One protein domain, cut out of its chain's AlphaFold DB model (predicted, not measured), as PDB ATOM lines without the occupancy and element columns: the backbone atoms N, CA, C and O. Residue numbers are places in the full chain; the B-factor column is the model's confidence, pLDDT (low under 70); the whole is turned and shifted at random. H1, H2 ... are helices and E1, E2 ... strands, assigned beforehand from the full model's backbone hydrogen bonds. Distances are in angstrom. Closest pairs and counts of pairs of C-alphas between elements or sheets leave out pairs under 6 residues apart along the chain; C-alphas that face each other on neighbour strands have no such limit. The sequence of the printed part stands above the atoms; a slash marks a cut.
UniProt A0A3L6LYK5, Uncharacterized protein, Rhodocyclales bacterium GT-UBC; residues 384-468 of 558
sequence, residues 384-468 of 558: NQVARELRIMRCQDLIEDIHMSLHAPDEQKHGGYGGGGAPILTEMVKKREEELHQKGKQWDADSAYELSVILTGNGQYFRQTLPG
ATOM      1  N   ASN A 384     -28.414 -17.087  28.564       64.88
ATOM      2  CA  ASN A 384     -27.162 -17.463  29.212       64.88
ATOM      3  C   ASN A 384     -26.054 -16.447  28.930       64.88
ATOM      4  O   ASN A 384     -25.267 -16.165  29.833       64.88
ATOM      5  N   GLN A 385     -26.005 -15.886  27.719       66.12
ATOM      6  CA  GLN A 385     -25.051 -14.845  27.354       66.12
ATOM      7  C   GLN A 385     -25.336 -13.541  28.104       66.12
ATOM      8  O   GLN A 385     -24.441 -13.020  28.760       66.12
ATOM      9  N   VAL A 386     -26.577 -13.052  28.099       61.44
ATOM     10  CA  VAL A 386     -26.920 -11.802  28.792       61.44
ATOM     11  C   VAL A 386     -26.847 -11.958  30.310       61.44
ATOM     12  O   VAL A 386     -26.294 -11.101  30.983       61.44
ATOM     13  N   ALA A 387     -27.308 -13.074  30.880       66.94
ATOM     14  CA  ALA A 387     -27.178 -13.326  32.314       66.94
ATOM     15  C   ALA A 387     -25.712 -13.485  32.746       66.94
ATOM     16  O   ALA A 387     -25.384 -13.174  33.891       66.94
ATOM     17  N   ARG A 388     -24.837 -13.982  31.860       74.56
ATOM     18  CA  ARG A 388     -23.383 -13.968  32.066       74.56
ATOM     19  C   ARG A 388     -22.876 -12.530  32.135       74.56
ATOM     20  O   ARG A 388     -22.232 -12.200  33.125       74.56
ATOM     21  N   GLU A 389     -23.219 -11.691  31.160       75.75
ATOM     22  CA  GLU A 389     -22.776 -10.291  31.147       75.75
ATOM     23  C   GLU A 389     -23.337  -9.483  32.321       75.75
ATOM     24  O   GLU A 389     -22.585  -8.790  32.990       75.75
ATOM     25  N   LEU A 390     -24.609  -9.656  32.692       71.69
ATOM     26  CA  LEU A 390     -25.192  -8.995  33.869       71.69
ATOM     27  C   LEU A 390     -24.478  -9.368  35.177       71.69
ATOM     28  O   LEU A 390     -24.359  -8.533  36.071       71.69
ATOM     29  N   ARG A 391     -24.005 -10.616  35.317       79.31
ATOM     30  CA  ARG A 391     -23.209 -11.028  36.487       79.31
ATOM     31  C   ARG A 391     -21.839 -10.357  36.498       79.31
ATOM     32  O   ARG A 391     -21.392  -9.950  37.566       79.31
ATOM     33  N   ILE A 392     -21.205 -10.231  35.331       83.25
ATOM     34  CA  ILE A 392     -19.917  -9.543  35.176       83.25
ATOM     35  C   ILE A 392     -20.085  -8.053  35.486       83.25
ATOM     36  O   ILE A 392     -19.382  -7.552  36.355       83.25
ATOM     37  N   MET A 393     -21.067  -7.380  34.880       80.94
ATOM     38  CA  MET A 393     -21.347  -5.956  35.103       80.94
ATOM     39  C   MET A 393     -21.669  -5.648  36.568       80.94
ATOM     40  O   MET A 393     -21.103  -4.729  37.138       80.94
ATOM     41  N   ARG A 394     -22.497  -6.459  37.241       84.19
ATOM     42  CA  ARG A 394     -22.779  -6.246  38.673       84.19
ATOM     43  C   ARG A 394     -21.535  -6.409  39.547       84.19
ATOM     44  O   ARG A 394     -21.400  -5.747  40.570       84.19
ATOM     45  N   CYS A 395     -20.654  -7.340  39.182       89.38
ATOM     46  CA  CYS A 395     -19.372  -7.500  39.855       89.38
ATOM     47  C   CYS A 395     -18.460  -6.298  39.581       89.38
ATOM     48  O   CYS A 395     -17.772  -5.865  40.496       89.38
ATOM     49  N   GLN A 396     -18.494  -5.743  38.368       90.88
ATOM     50  CA  GLN A 396     -17.772  -4.525  38.004       90.88
ATOM     51  C   GLN A 396     -18.225  -3.332  38.842       90.88
ATOM     52  O   GLN A 396     -17.374  -2.729  39.483       90.88
ATOM     53  N   ASP A 397     -19.532  -3.068  38.928       89.62
ATOM     54  CA  ASP A 397     -20.076  -1.970  39.743       89.62
ATOM     55  C   ASP A 397     -19.576  -2.052  41.196       89.62
ATOM     56  O   ASP A 397     -19.123  -1.072  41.780       89.62
ATOM     57  N   LEU A 398     -19.598  -3.259  41.769       90.94
ATOM     58  CA  LEU A 398     -19.125  -3.505  43.130       90.94
ATOM     59  C   LEU A 398     -17.610  -3.272  43.266       90.94
ATOM     60  O   LEU A 398     -17.160  -2.667  44.236       90.94
ATOM     61  N   ILE A 399     -16.812  -3.766  42.318       93.25
ATOM     62  CA  ILE A 399     -15.356  -3.571  42.293       93.25
ATOM     63  C   ILE A 399     -15.015  -2.084  42.182       93.25
ATOM     64  O   ILE A 399     -14.098  -1.631  42.863       93.25
ATOM     65  N   GLU A 400     -15.732  -1.341  41.338       92.69
ATOM     66  CA  GLU A 400     -15.552   0.099  41.169       92.69
ATOM     67  C   GLU A 400     -15.882   0.848  42.463       92.69
ATOM     68  O   GLU A 400     -15.048   1.630  42.921       92.69
ATOM     69  N   ASP A 401     -17.007   0.535  43.113       91.75
ATOM     70  CA  ASP A 401     -17.366   1.093  44.425       91.75
ATOM     71  C   ASP A 401     -16.274   0.812  45.483       91.75
ATOM     72  O   ASP A 401     -15.884   1.695  46.248       91.75
ATOM     73  N   ILE A 402     -15.743  -0.417  45.532       92.44
ATOM     74  CA  ILE A 402     -14.657  -0.768  46.458       92.44
ATOM     75  C   ILE A 402     -13.383   0.009  46.121       92.44
ATOM     76  O   ILE A 402     -12.754   0.547  47.033       92.44
ATOM     77  N   HIS A 403     -12.990   0.070  44.848       93.31
ATOM     78  CA  HIS A 403     -11.795   0.787  44.411       93.31
ATOM     79  C   HIS A 403     -11.884   2.276  44.764       93.31
ATOM     80  O   HIS A 403     -10.936   2.823  45.322       93.31
ATOM     81  N   MET A 404     -13.030   2.917  44.523       90.62
ATOM     82  CA  MET A 404     -13.270   4.306  44.933       90.62
ATOM     83  C   MET A 404     -13.057   4.492  46.443       90.62
ATOM     84  O   MET A 404     -12.320   5.396  46.848       90.62
ATOM     85  N   SER A 405     -13.567   3.563  47.258       90.44
ATOM     86  CA  SER A 405     -13.449   3.645  48.721       90.44
ATOM     87  C   SER A 405     -12.031   3.484  49.262       90.44
ATOM     88  O   SER A 405     -11.745   3.909  50.378       90.44
ATOM     89  N   LEU A 406     -11.118   2.892  48.486       89.38
ATOM     90  CA  LEU A 406      -9.708   2.776  48.868       89.38
ATOM     91  C   LEU A 406      -8.956   4.107  48.759       89.38
ATOM     92  O   LEU A 406      -7.957   4.296  49.453       89.38
ATOM     93  N   HIS A 407      -9.444   5.019  47.916       87.12
ATOM     94  CA  HIS A 407      -8.782   6.286  47.593       87.12
ATOM     95  C   HIS A 407      -9.508   7.515  48.150       87.12
ATOM     96  O   HIS A 407      -8.964   8.620  48.113       87.12
ATOM     97  N   ALA A 408     -10.714   7.338  48.693       85.75
ATOM     98  CA  ALA A 408     -11.504   8.395  49.309       85.75
ATOM     99  C   ALA A 408     -11.433   8.317  50.854       85.75
ATOM    100  O   ALA A 408     -11.882   7.328  51.433       85.75
ATOM    101  N   PRO A 409     -10.919   9.354  51.553       66.19
ATOM    102  CA  PRO A 409     -10.739   9.322  53.009       66.19
ATOM    103  C   PRO A 409     -12.042   9.220  53.818       66.19
ATOM    104  O   PRO A 409     -12.015   8.735  54.946       66.19
ATOM    105  N   ASP A 410     -13.164   9.672  53.248       71.69
ATOM    106  CA  ASP A 410     -14.471   9.735  53.916       71.69
ATOM    107  C   ASP A 410     -15.430   8.609  53.480       71.69
ATOM    108  O   ASP A 410     -16.589   8.578  53.905       71.69
ATOM    109  N   GLU A 411     -14.991   7.688  52.615       76.12
ATOM    110  CA  GLU A 411     -15.856   6.607  52.147       76.12
ATOM    111  C   GLU A 411     -15.952   5.446  53.141       76.12
ATOM    112  O   GLU A 411     -15.047   5.131  53.915       76.12
ATOM    113  N   GLN A 412     -17.116   4.798  53.131       79.50
ATOM    114  CA  GLN A 412     -17.387   3.651  53.986       79.50
ATOM    115  C   GLN A 412     -16.481   2.482  53.592       79.50
ATOM    116  O   GLN A 412     -16.272   2.213  52.410       79.50
ATOM    117  N   LYS A 413     -15.994   1.745  54.599       84.00
ATOM    118  CA  LYS A 413     -15.177   0.540  54.408       84.00
ATOM    119  C   LYS A 413     -15.831  -0.388  53.373       84.00
ATOM    120  O   LYS A 413     -17.042  -0.606  53.420       84.00
ATOM    121  N   HIS A 414     -15.029  -0.919  52.449       88.81
ATOM    122  CA  HIS A 414     -15.484  -1.794  51.360       88.81
ATOM    123  C   HIS A 414     -16.582  -1.172  50.470       88.81
ATOM    124  O   HIS A 414     -17.472  -1.889  50.024       88.81
ATOM    125  N   GLY A 415     -16.593   0.148  50.257       85.62
ATOM    126  CA  GLY A 415     -17.637   0.836  49.480       85.62
ATOM    127  C   GLY A 415     -19.038   0.766  50.108       85.62
ATOM    128  O   GLY A 415     -20.045   0.933  49.421       85.62
ATOM    129  N   GLY A 416     -19.130   0.461  51.409       87.94
ATOM    130  CA  GLY A 416     -20.394   0.257  52.125       87.94
ATOM    131  C   GLY A 416     -20.990  -1.153  51.998       87.94
ATOM    132  O   GLY A 416     -22.072  -1.400  52.540       87.94
ATOM    133  N   TYR A 417     -20.304  -2.078  51.319       91.81
ATOM    134  CA  TYR A 417     -20.677  -3.493  51.260       91.81
ATOM    135  C   TYR A 417     -20.281  -4.235  52.547       91.81
ATOM    136  O   TYR A 417     -19.281  -3.915  53.188       91.81
ATOM    137  N   GLY A 418     -21.074  -5.239  52.925       90.19
ATOM    138  CA  GLY A 418     -20.863  -6.056  54.128       90.19
ATOM    139  C   GLY A 418     -20.670  -7.545  53.829       90.19
ATOM    140  O   GLY A 418     -20.530  -7.953  52.674       90.19
ATOM    141  N   GLY A 419     -20.718  -8.371  54.873       90.06
ATOM    142  CA  GLY A 419     -20.532  -9.823  54.790       90.06
ATOM    143  C   GLY A 419     -19.078 -10.275  54.582       90.06
ATOM    144  O   GLY A 419     -18.195  -9.499  54.217       90.06
ATOM    145  N   GLY A 420     -18.823 -11.569  54.806       87.69
ATOM    146  CA  GLY A 420     -17.468 -12.134  54.799       87.69
ATOM    147  C   GLY A 420     -16.744 -12.097  53.444       87.69
ATOM    148  O   GLY A 420     -15.521 -12.206  53.406       87.69
ATOM    149  N   GLY A 421     -17.471 -11.904  52.339       88.94
ATOM    150  CA  GLY A 421     -16.897 -11.809  50.996       88.94
ATOM    151  C   GLY A 421     -16.347 -10.422  50.639       88.94
ATOM    152  O   GLY A 421     -15.473 -10.322  49.775       88.94
ATOM    153  N   ALA A 422     -16.812  -9.351  51.292       91.38
ATOM    154  CA  ALA A 422     -16.395  -7.982  50.972       91.38
ATOM    155  C   ALA A 422     -14.898  -7.706  51.261       91.38
ATOM    156  O   ALA A 422     -14.222  -7.133  50.394       91.38
ATOM    157  N   PRO A 423     -14.315  -8.172  52.389       90.62
ATOM    158  CA  PRO A 423     -12.875  -8.064  52.628       90.62
ATOM    159  C   PRO A 423     -12.034  -8.803  51.581       90.62
ATOM    160  O   PRO A 423     -11.018  -8.278  51.130       90.62
ATOM    161  N   ILE A 424     -12.484  -9.989  51.150       90.00
ATOM    162  CA  ILE A 424     -11.794 -10.801  50.136       90.00
ATOM    163  C   ILE A 424     -11.729 -10.036  48.811       90.00
ATOM    164  O   ILE A 424     -10.663  -9.930  48.211       90.00
ATOM    165  N   LEU A 425     -12.851  -9.458  48.372       91.44
ATOM    166  CA  LEU A 425     -12.881  -8.653  47.151       91.44
ATOM    167  C   LEU A 425     -12.002  -7.410  47.247       91.44
ATOM    168  O   LEU A 425     -11.305  -7.087  46.292       91.44
ATOM    169  N   THR A 426     -11.985  -6.752  48.403       93.25
ATOM    170  CA  THR A 426     -11.141  -5.571  48.628       93.25
ATOM    171  C   THR A 426      -9.662  -5.885  48.462       93.25
ATOM    172  O   THR A 426      -8.937  -5.121  47.828       93.25
ATOM    173  N   GLU A 427      -9.212  -7.027  48.973       93.25
ATOM    174  CA  GLU A 427      -7.826  -7.458  48.798       93.25
ATOM    175  C   GLU A 427      -7.502  -7.776  47.331       93.25
ATOM    176  O   GLU A 427      -6.435  -7.425  46.828       93.25
ATOM    177  N   MET A 428      -8.449  -8.373  46.603       91.69
ATOM    178  CA  MET A 428      -8.290  -8.654  45.172       91.69
ATOM    179  C   MET A 428      -8.220  -7.373  44.330       91.69
ATOM    180  O   MET A 428      -7.438  -7.320  43.381       91.69
ATOM    181  N   VAL A 429      -8.988  -6.337  44.689       94.31
ATOM    182  CA  VAL A 429      -8.924  -5.003  44.065       94.31
ATOM    183  C   VAL A 429      -7.545  -4.381  44.270       94.31
ATOM    184  O   VAL A 429      -6.901  -4.020  43.287       94.31
ATOM    185  N   LYS A 430      -7.049  -4.339  45.514       93.88
ATOM    186  CA  LYS A 430      -5.710  -3.808  45.833       93.88
ATOM    187  C   LYS A 430      -4.613  -4.522  45.060       93.88
ATOM    188  O   LYS A 430      -3.804  -3.888  44.392       93.88
ATOM    189  N   LYS A 431      -4.625  -5.856  45.087       93.19
ATOM    190  CA  LYS A 431      -3.642  -6.666  44.367       93.19
ATOM    191  C   LYS A 431      -3.669  -6.382  42.864       93.19
ATOM    192  O   LYS A 431      -2.622  -6.297  42.228       93.19
ATOM    193  N   ARG A 432      -4.861  -6.226  42.283       92.44
ATOM    194  CA  ARG A 432      -5.003  -5.899  40.864       92.44
ATOM    195  C   ARG A 432      -4.466  -4.503  40.545       92.44
ATOM    196  O   ARG A 432      -3.796  -4.340  39.528       92.44
ATOM    197  N   GLU A 433      -4.732  -3.523  41.396       92.62
ATOM    198  CA  GLU A 433      -4.190  -2.172  41.257       92.62
ATOM    199  C   GLU A 433      -2.653  -2.170  41.329       92.62
ATOM    200  O   GLU A 433      -1.991  -1.596  40.460       92.62
ATOM    201  N   GLU A 434      -2.069  -2.896  42.284       92.50
ATOM    202  CA  GLU A 434      -0.617  -3.080  42.393       92.50
ATOM    203  C   GLU A 434      -0.022  -3.732  41.135       92.50
ATOM    204  O   GLU A 434       1.009  -3.286  40.625       92.50
ATOM    205  N   GLU A 435      -0.675  -4.762  40.587       91.12
ATOM    206  CA  GLU A 435      -0.256  -5.411  39.340       91.12
ATOM    207  C   GLU A 435      -0.292  -4.459  38.135       91.12
ATOM    208  O   GLU A 435       0.570  -4.547  37.253       91.12
ATOM    209  N   LEU A 436      -1.288  -3.569  38.060       90.94
ATOM    210  CA  LEU A 436      -1.367  -2.539  37.020       90.94
ATOM    211  C   LEU A 436      -0.240  -1.524  37.190       90.94
ATOM    212  O   LEU A 436       0.466  -1.236  36.219       90.94
ATOM    213  N   HIS A 437      -0.002  -1.075  38.423       90.62
ATOM    214  CA  HIS A 437       1.064  -0.139  38.755       90.62
ATOM    215  C   HIS A 437       2.448  -0.689  38.378       90.62
ATOM    216  O   HIS A 437       3.226  -0.007  37.711       90.62
ATOM    217  N   GLN A 438       2.732  -1.960  38.693       91.31
ATOM    218  CA  GLN A 438       3.974  -2.643  38.297       91.31
ATOM    219  C   GLN A 438       4.167  -2.713  36.775       91.31
ATOM    220  O   GLN A 438       5.298  -2.740  36.289       91.31
ATOM    221  N   LYS A 439       3.072  -2.737  36.008       90.31
ATOM    222  CA  LYS A 439       3.076  -2.748  34.536       90.31
ATOM    223  C   LYS A 439       3.031  -1.342  33.924       90.31
ATOM    224  O   LYS A 439       2.941  -1.231  32.703       90.31
ATOM    225  N   GLY A 440       3.068  -0.286  34.740       88.75
ATOM    226  CA  GLY A 440       2.948   1.104  34.291       88.75
ATOM    227  C   GLY A 440       1.566   1.460  33.732       88.75
ATOM    228  O   GLY A 440       1.453   2.404  32.953       88.75
ATOM    229  N   LYS A 441       0.527   0.694  34.082       90.38
ATOM    230  CA  LYS A 441      -0.870   0.949  33.709       90.38
ATOM    231  C   LYS A 441      -1.623   1.590  34.875       90.38
ATOM    232  O   LYS A 441      -1.268   1.384  36.032       90.38
ATOM    233  N   GLN A 442      -2.661   2.356  34.556       89.44
ATOM    234  CA  GLN A 442      -3.580   2.927  35.541       89.44
ATOM    235  C   GLN A 442      -4.874   2.116  35.594       89.44
ATOM    236  O   GLN A 442      -5.197   1.408  34.640       89.44
ATOM    237  N   TRP A 443      -5.583   2.213  36.716       92.12
ATOM    238  CA  TRP A 443      -6.912   1.636  36.862       92.12
ATOM    239  C   TRP A 443      -7.920   2.376  35.975       92.12
ATOM    240  O   TRP A 443      -7.994   3.604  35.995       92.12
ATOM    241  N   ASP A 444      -8.711   1.623  35.219       89.25
ATOM    242  CA  ASP A 444      -9.779   2.108  34.350       89.25
ATOM    243  C   ASP A 444     -10.951   1.107  34.306       89.25
ATOM    244  O   ASP A 444     -10.921   0.055  34.953       89.25
ATOM    245  N   ALA A 445     -12.002   1.441  33.552       81.44
ATOM    246  CA  ALA A 445     -13.187   0.593  33.408       81.44
ATOM    247  C   ALA A 445     -12.854  -0.785  32.802       81.44
ATOM    248  O   ALA A 445     -13.410  -1.797  33.225       81.44
ATOM    249  N   ASP A 446     -11.903  -0.848  31.863       84.00
ATOM    250  CA  ASP A 446     -11.461  -2.112  31.261       84.00
ATOM    251  C   ASP A 446     -10.750  -2.992  32.298       84.00
ATOM    252  O   ASP A 446     -10.977  -4.202  32.366       84.00
ATOM    253  N   SER A 447      -9.936  -2.392  33.167       88.44
ATOM    254  CA  SER A 447      -9.264  -3.083  34.267       88.44
ATOM    255  C   SER A 447     -10.245  -3.644  35.295       88.44
ATOM    256  O   SER A 447     -10.044  -4.770  35.768       88.44
ATOM    257  N   ALA A 448     -11.294  -2.881  35.621       88.38
ATOM    258  CA  ALA A 448     -12.373  -3.325  36.496       88.38
ATOM    259  C   ALA A 448     -13.134  -4.497  35.863       88.38
ATOM    260  O   ALA A 448     -13.255  -5.553  36.485       88.38
ATOM    261  N   TYR A 449     -13.538  -4.358  34.598       86.25
ATOM    262  CA  TYR A 449     -14.221  -5.405  33.841       86.25
ATOM    263  C   TYR A 449     -13.385  -6.691  33.726       86.25
ATOM    264  O   TYR A 449     -13.895  -7.786  33.971       86.25
ATOM    265  N   GLU A 450     -12.086  -6.597  33.416       87.69
ATOM    266  CA  GLU A 450     -11.179  -7.756  33.370       87.69
ATOM    267  C   GLU A 450     -11.145  -8.506  34.711       87.69
ATOM    268  O   GLU A 450     -11.216  -9.741  34.740       87.69
ATOM    269  N   LEU A 451     -11.070  -7.775  35.829       90.50
ATOM    270  CA  LEU A 451     -11.103  -8.373  37.161       90.50
ATOM    271  C   LEU A 451     -12.467  -9.017  37.450       90.50
ATOM    272  O   LEU A 451     -12.509 -10.133  37.971       90.50
ATOM    273  N   SER A 452     -13.575  -8.386  37.053       89.62
ATOM    274  CA  SER A 452     -14.924  -8.955  37.163       89.62
ATOM    275  C   SER A 452     -15.073 -10.254  36.375       89.62
ATOM    276  O   SER A 452     -15.647 -11.225  36.872       89.62
ATOM    277  N   VAL A 453     -14.532 -10.328  35.158       85.12
ATOM    278  CA  VAL A 453     -14.549 -11.559  34.354       85.12
ATOM    279  C   VAL A 453     -13.834 -12.688  35.094       85.12
ATOM    280  O   VAL A 453     -14.348 -13.805  35.136       85.12
ATOM    281  N   ILE A 454     -12.690 -12.413  35.723       87.31
ATOM    282  CA  ILE A 454     -11.944 -13.408  36.506       87.31
ATOM    283  C   ILE A 454     -12.741 -13.827  37.745       87.31
ATOM    284  O   ILE A 454     -12.975 -15.018  37.957       87.31
ATOM    285  N   LEU A 455     -13.197 -12.860  38.540       86.88
ATOM    286  CA  LEU A 455     -13.864 -13.103  39.820       86.88
ATOM    287  C   LEU A 455     -15.221 -13.782  39.686       86.88
ATOM    288  O   LEU A 455     -15.661 -14.431  40.624       86.88
ATOM    289  N   THR A 456     -15.887 -13.657  38.542       84.81
ATOM    290  CA  THR A 456     -17.163 -14.337  38.275       84.81
ATOM    291  C   THR A 456     -16.992 -15.679  37.555       84.81
ATOM    292  O   THR A 456     -17.989 -16.335  37.223       84.81
ATOM    293  N   GLY A 457     -15.752 -16.088  37.255       84.94
ATOM    294  CA  GLY A 457     -15.458 -17.267  36.440       84.94
ATOM    295  C   GLY A 457     -16.061 -17.153  35.053       84.94
ATOM    296  O   GLY A 457     -16.734 -18.071  34.582       84.94
ATOM    297  N   ASN A 458     -15.880 -15.994  34.425       82.19
ATOM    298  CA  ASN A 458     -16.499 -15.619  33.166       82.19
ATOM    299  C   ASN A 458     -18.040 -15.623  33.239       82.19
ATOM    300  O   ASN A 458     -18.722 -16.171  32.368       82.19
ATOM    301  N   GLY A 459     -18.582 -15.069  34.325       75.38
ATOM    302  CA  GLY A 459     -20.009 -15.018  34.631       75.38
ATOM    303  C   GLY A 459     -20.657 -16.380  34.885       75.38
ATOM    304  O   GLY A 459     -21.857 -16.530  34.648       75.38
ATOM    305  N   GLN A 460     -19.919 -17.393  35.344       75.75
ATOM    306  CA  GLN A 460     -20.478 -18.699  35.734       75.75
ATOM    307  C   GLN A 460     -21.024 -18.720  37.173       75.75
ATOM    308  O   GLN A 460     -21.960 -19.470  37.480       75.75
ATOM    309  N   TYR A 461     -20.464 -17.899  38.056       78.19
ATOM    310  CA  TYR A 461     -20.926 -17.678  39.429       78.19
ATOM    311  C   TYR A 461     -21.032 -16.169  39.699       78.19
ATOM    312  O   TYR A 461     -21.104 -15.416  38.731       78.19
ATOM    313  N   PHE A 462     -21.146 -15.738  40.963       83.19
ATOM    314  CA  PHE A 462     -21.587 -14.387  41.363       83.19
ATOM    315  C   PHE A 462     -23.111 -14.220  41.265       83.19
ATOM    316  O   PHE A 462     -23.657 -13.572  40.369       83.19
ATOM    317  N   ARG A 463     -23.832 -14.913  42.152       78.06
ATOM    318  CA  ARG A 463     -25.303 -14.987  42.126       78.06
ATOM    319  C   ARG A 463     -25.903 -14.252  43.306       78.06
ATOM    320  O   ARG A 463     -25.394 -14.349  44.416       78.06
ATOM    321  N   GLN A 464     -27.032 -13.602  43.073       78.00
ATOM    322  CA  GLN A 464     -27.850 -13.080  44.153       78.00
ATOM    323  C   GLN A 464     -28.645 -14.226  44.786       78.00
ATOM    324  O   GLN A 464     -29.480 -14.835  44.118       78.00
ATOM    325  N   THR A 465     -28.359 -14.546  46.046       77.25
ATOM    326  CA  THR A 465     -29.021 -15.639  46.779       77.25
ATOM    327  C   THR A 465     -30.278 -15.159  47.495       77.25
ATOM    328  O   THR A 465     -31.267 -15.888  47.542       77.25
ATOM    329  N   LEU A 466     -30.262 -13.922  47.995       74.31
ATOM    330  CA  LEU A 466     -31.386 -13.238  48.637       74.31
ATOM    331  C   LEU A 466     -31.424 -11.766  48.176       74.31
ATOM    332  O   LEU A 466     -30.422 -11.256  47.660       74.31
ATOM    333  N   PRO A 467     -32.555 -11.051  48.317       75.19
ATOM    334  CA  PRO A 467     -32.585  -9.601  48.121       75.19
ATOM    335  C   PRO A 467     -31.460  -8.920  48.917       75.19
ATOM    336  O   PRO A 467     -31.328  -9.154  50.111       75.19
ATOM    337  N   GLY A 468     -30.614  -8.139  48.238       82.06
ATOM    338  CA  GLY A 468     -29.445  -7.495  48.848       82.06
ATOM    339  C   GLY A 468     -28.265  -8.411  49.210       82.06
ATOM    340  O   GLY A 468     -27.317  -7.915  49.800       82.06
TER     341      GLY A 468
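AT A GLANCE: This is residues 384 to 468 of the 558 residues of an uncharacterized protein of Rhodocyclales bacterium GT-UBC (UniProt A0A3L6LYK5). H3 and H4 cross one side of the long helix H1; short H2 packs on H1's later half. The 85 printed residues, mostly helix, have four named helices, then strand E1 at the rim. The whole is compact, radius of gyration of the C-alphas 12.9 A, spanning 35 by 27 by 17 A.

HOW THE PARTS SIT: Start at the hub, H1, residues 384 to 407. It touches H2, residues 413 to 416, closest C-alphas 402 and 415, 4.5 A; H3, residues 421 to 438, about perpendicular at 77 degrees, closest 402 and 426, 6.3 A; and H4, residues 445 to 455, opposite ways at a steep tilt of 65 degrees, closest 396 and 452, 5.3 A. H3 and H4 have every O i to N i+4 pair within hydrogen-bond range, H1 19 of 20.

IN THESE COORDINATES: Find H1's start, C-alpha 384, at (-27.162, -17.463, 29.212), 35.2 A from its last C-alpha; E1, residues 463 to 466, ends at C-alpha 466, (-31.386, -13.238, 48.637).

THE WHOLE: The printed part has no cut; residues 384 to 387 and 409 have pLDDT under 70.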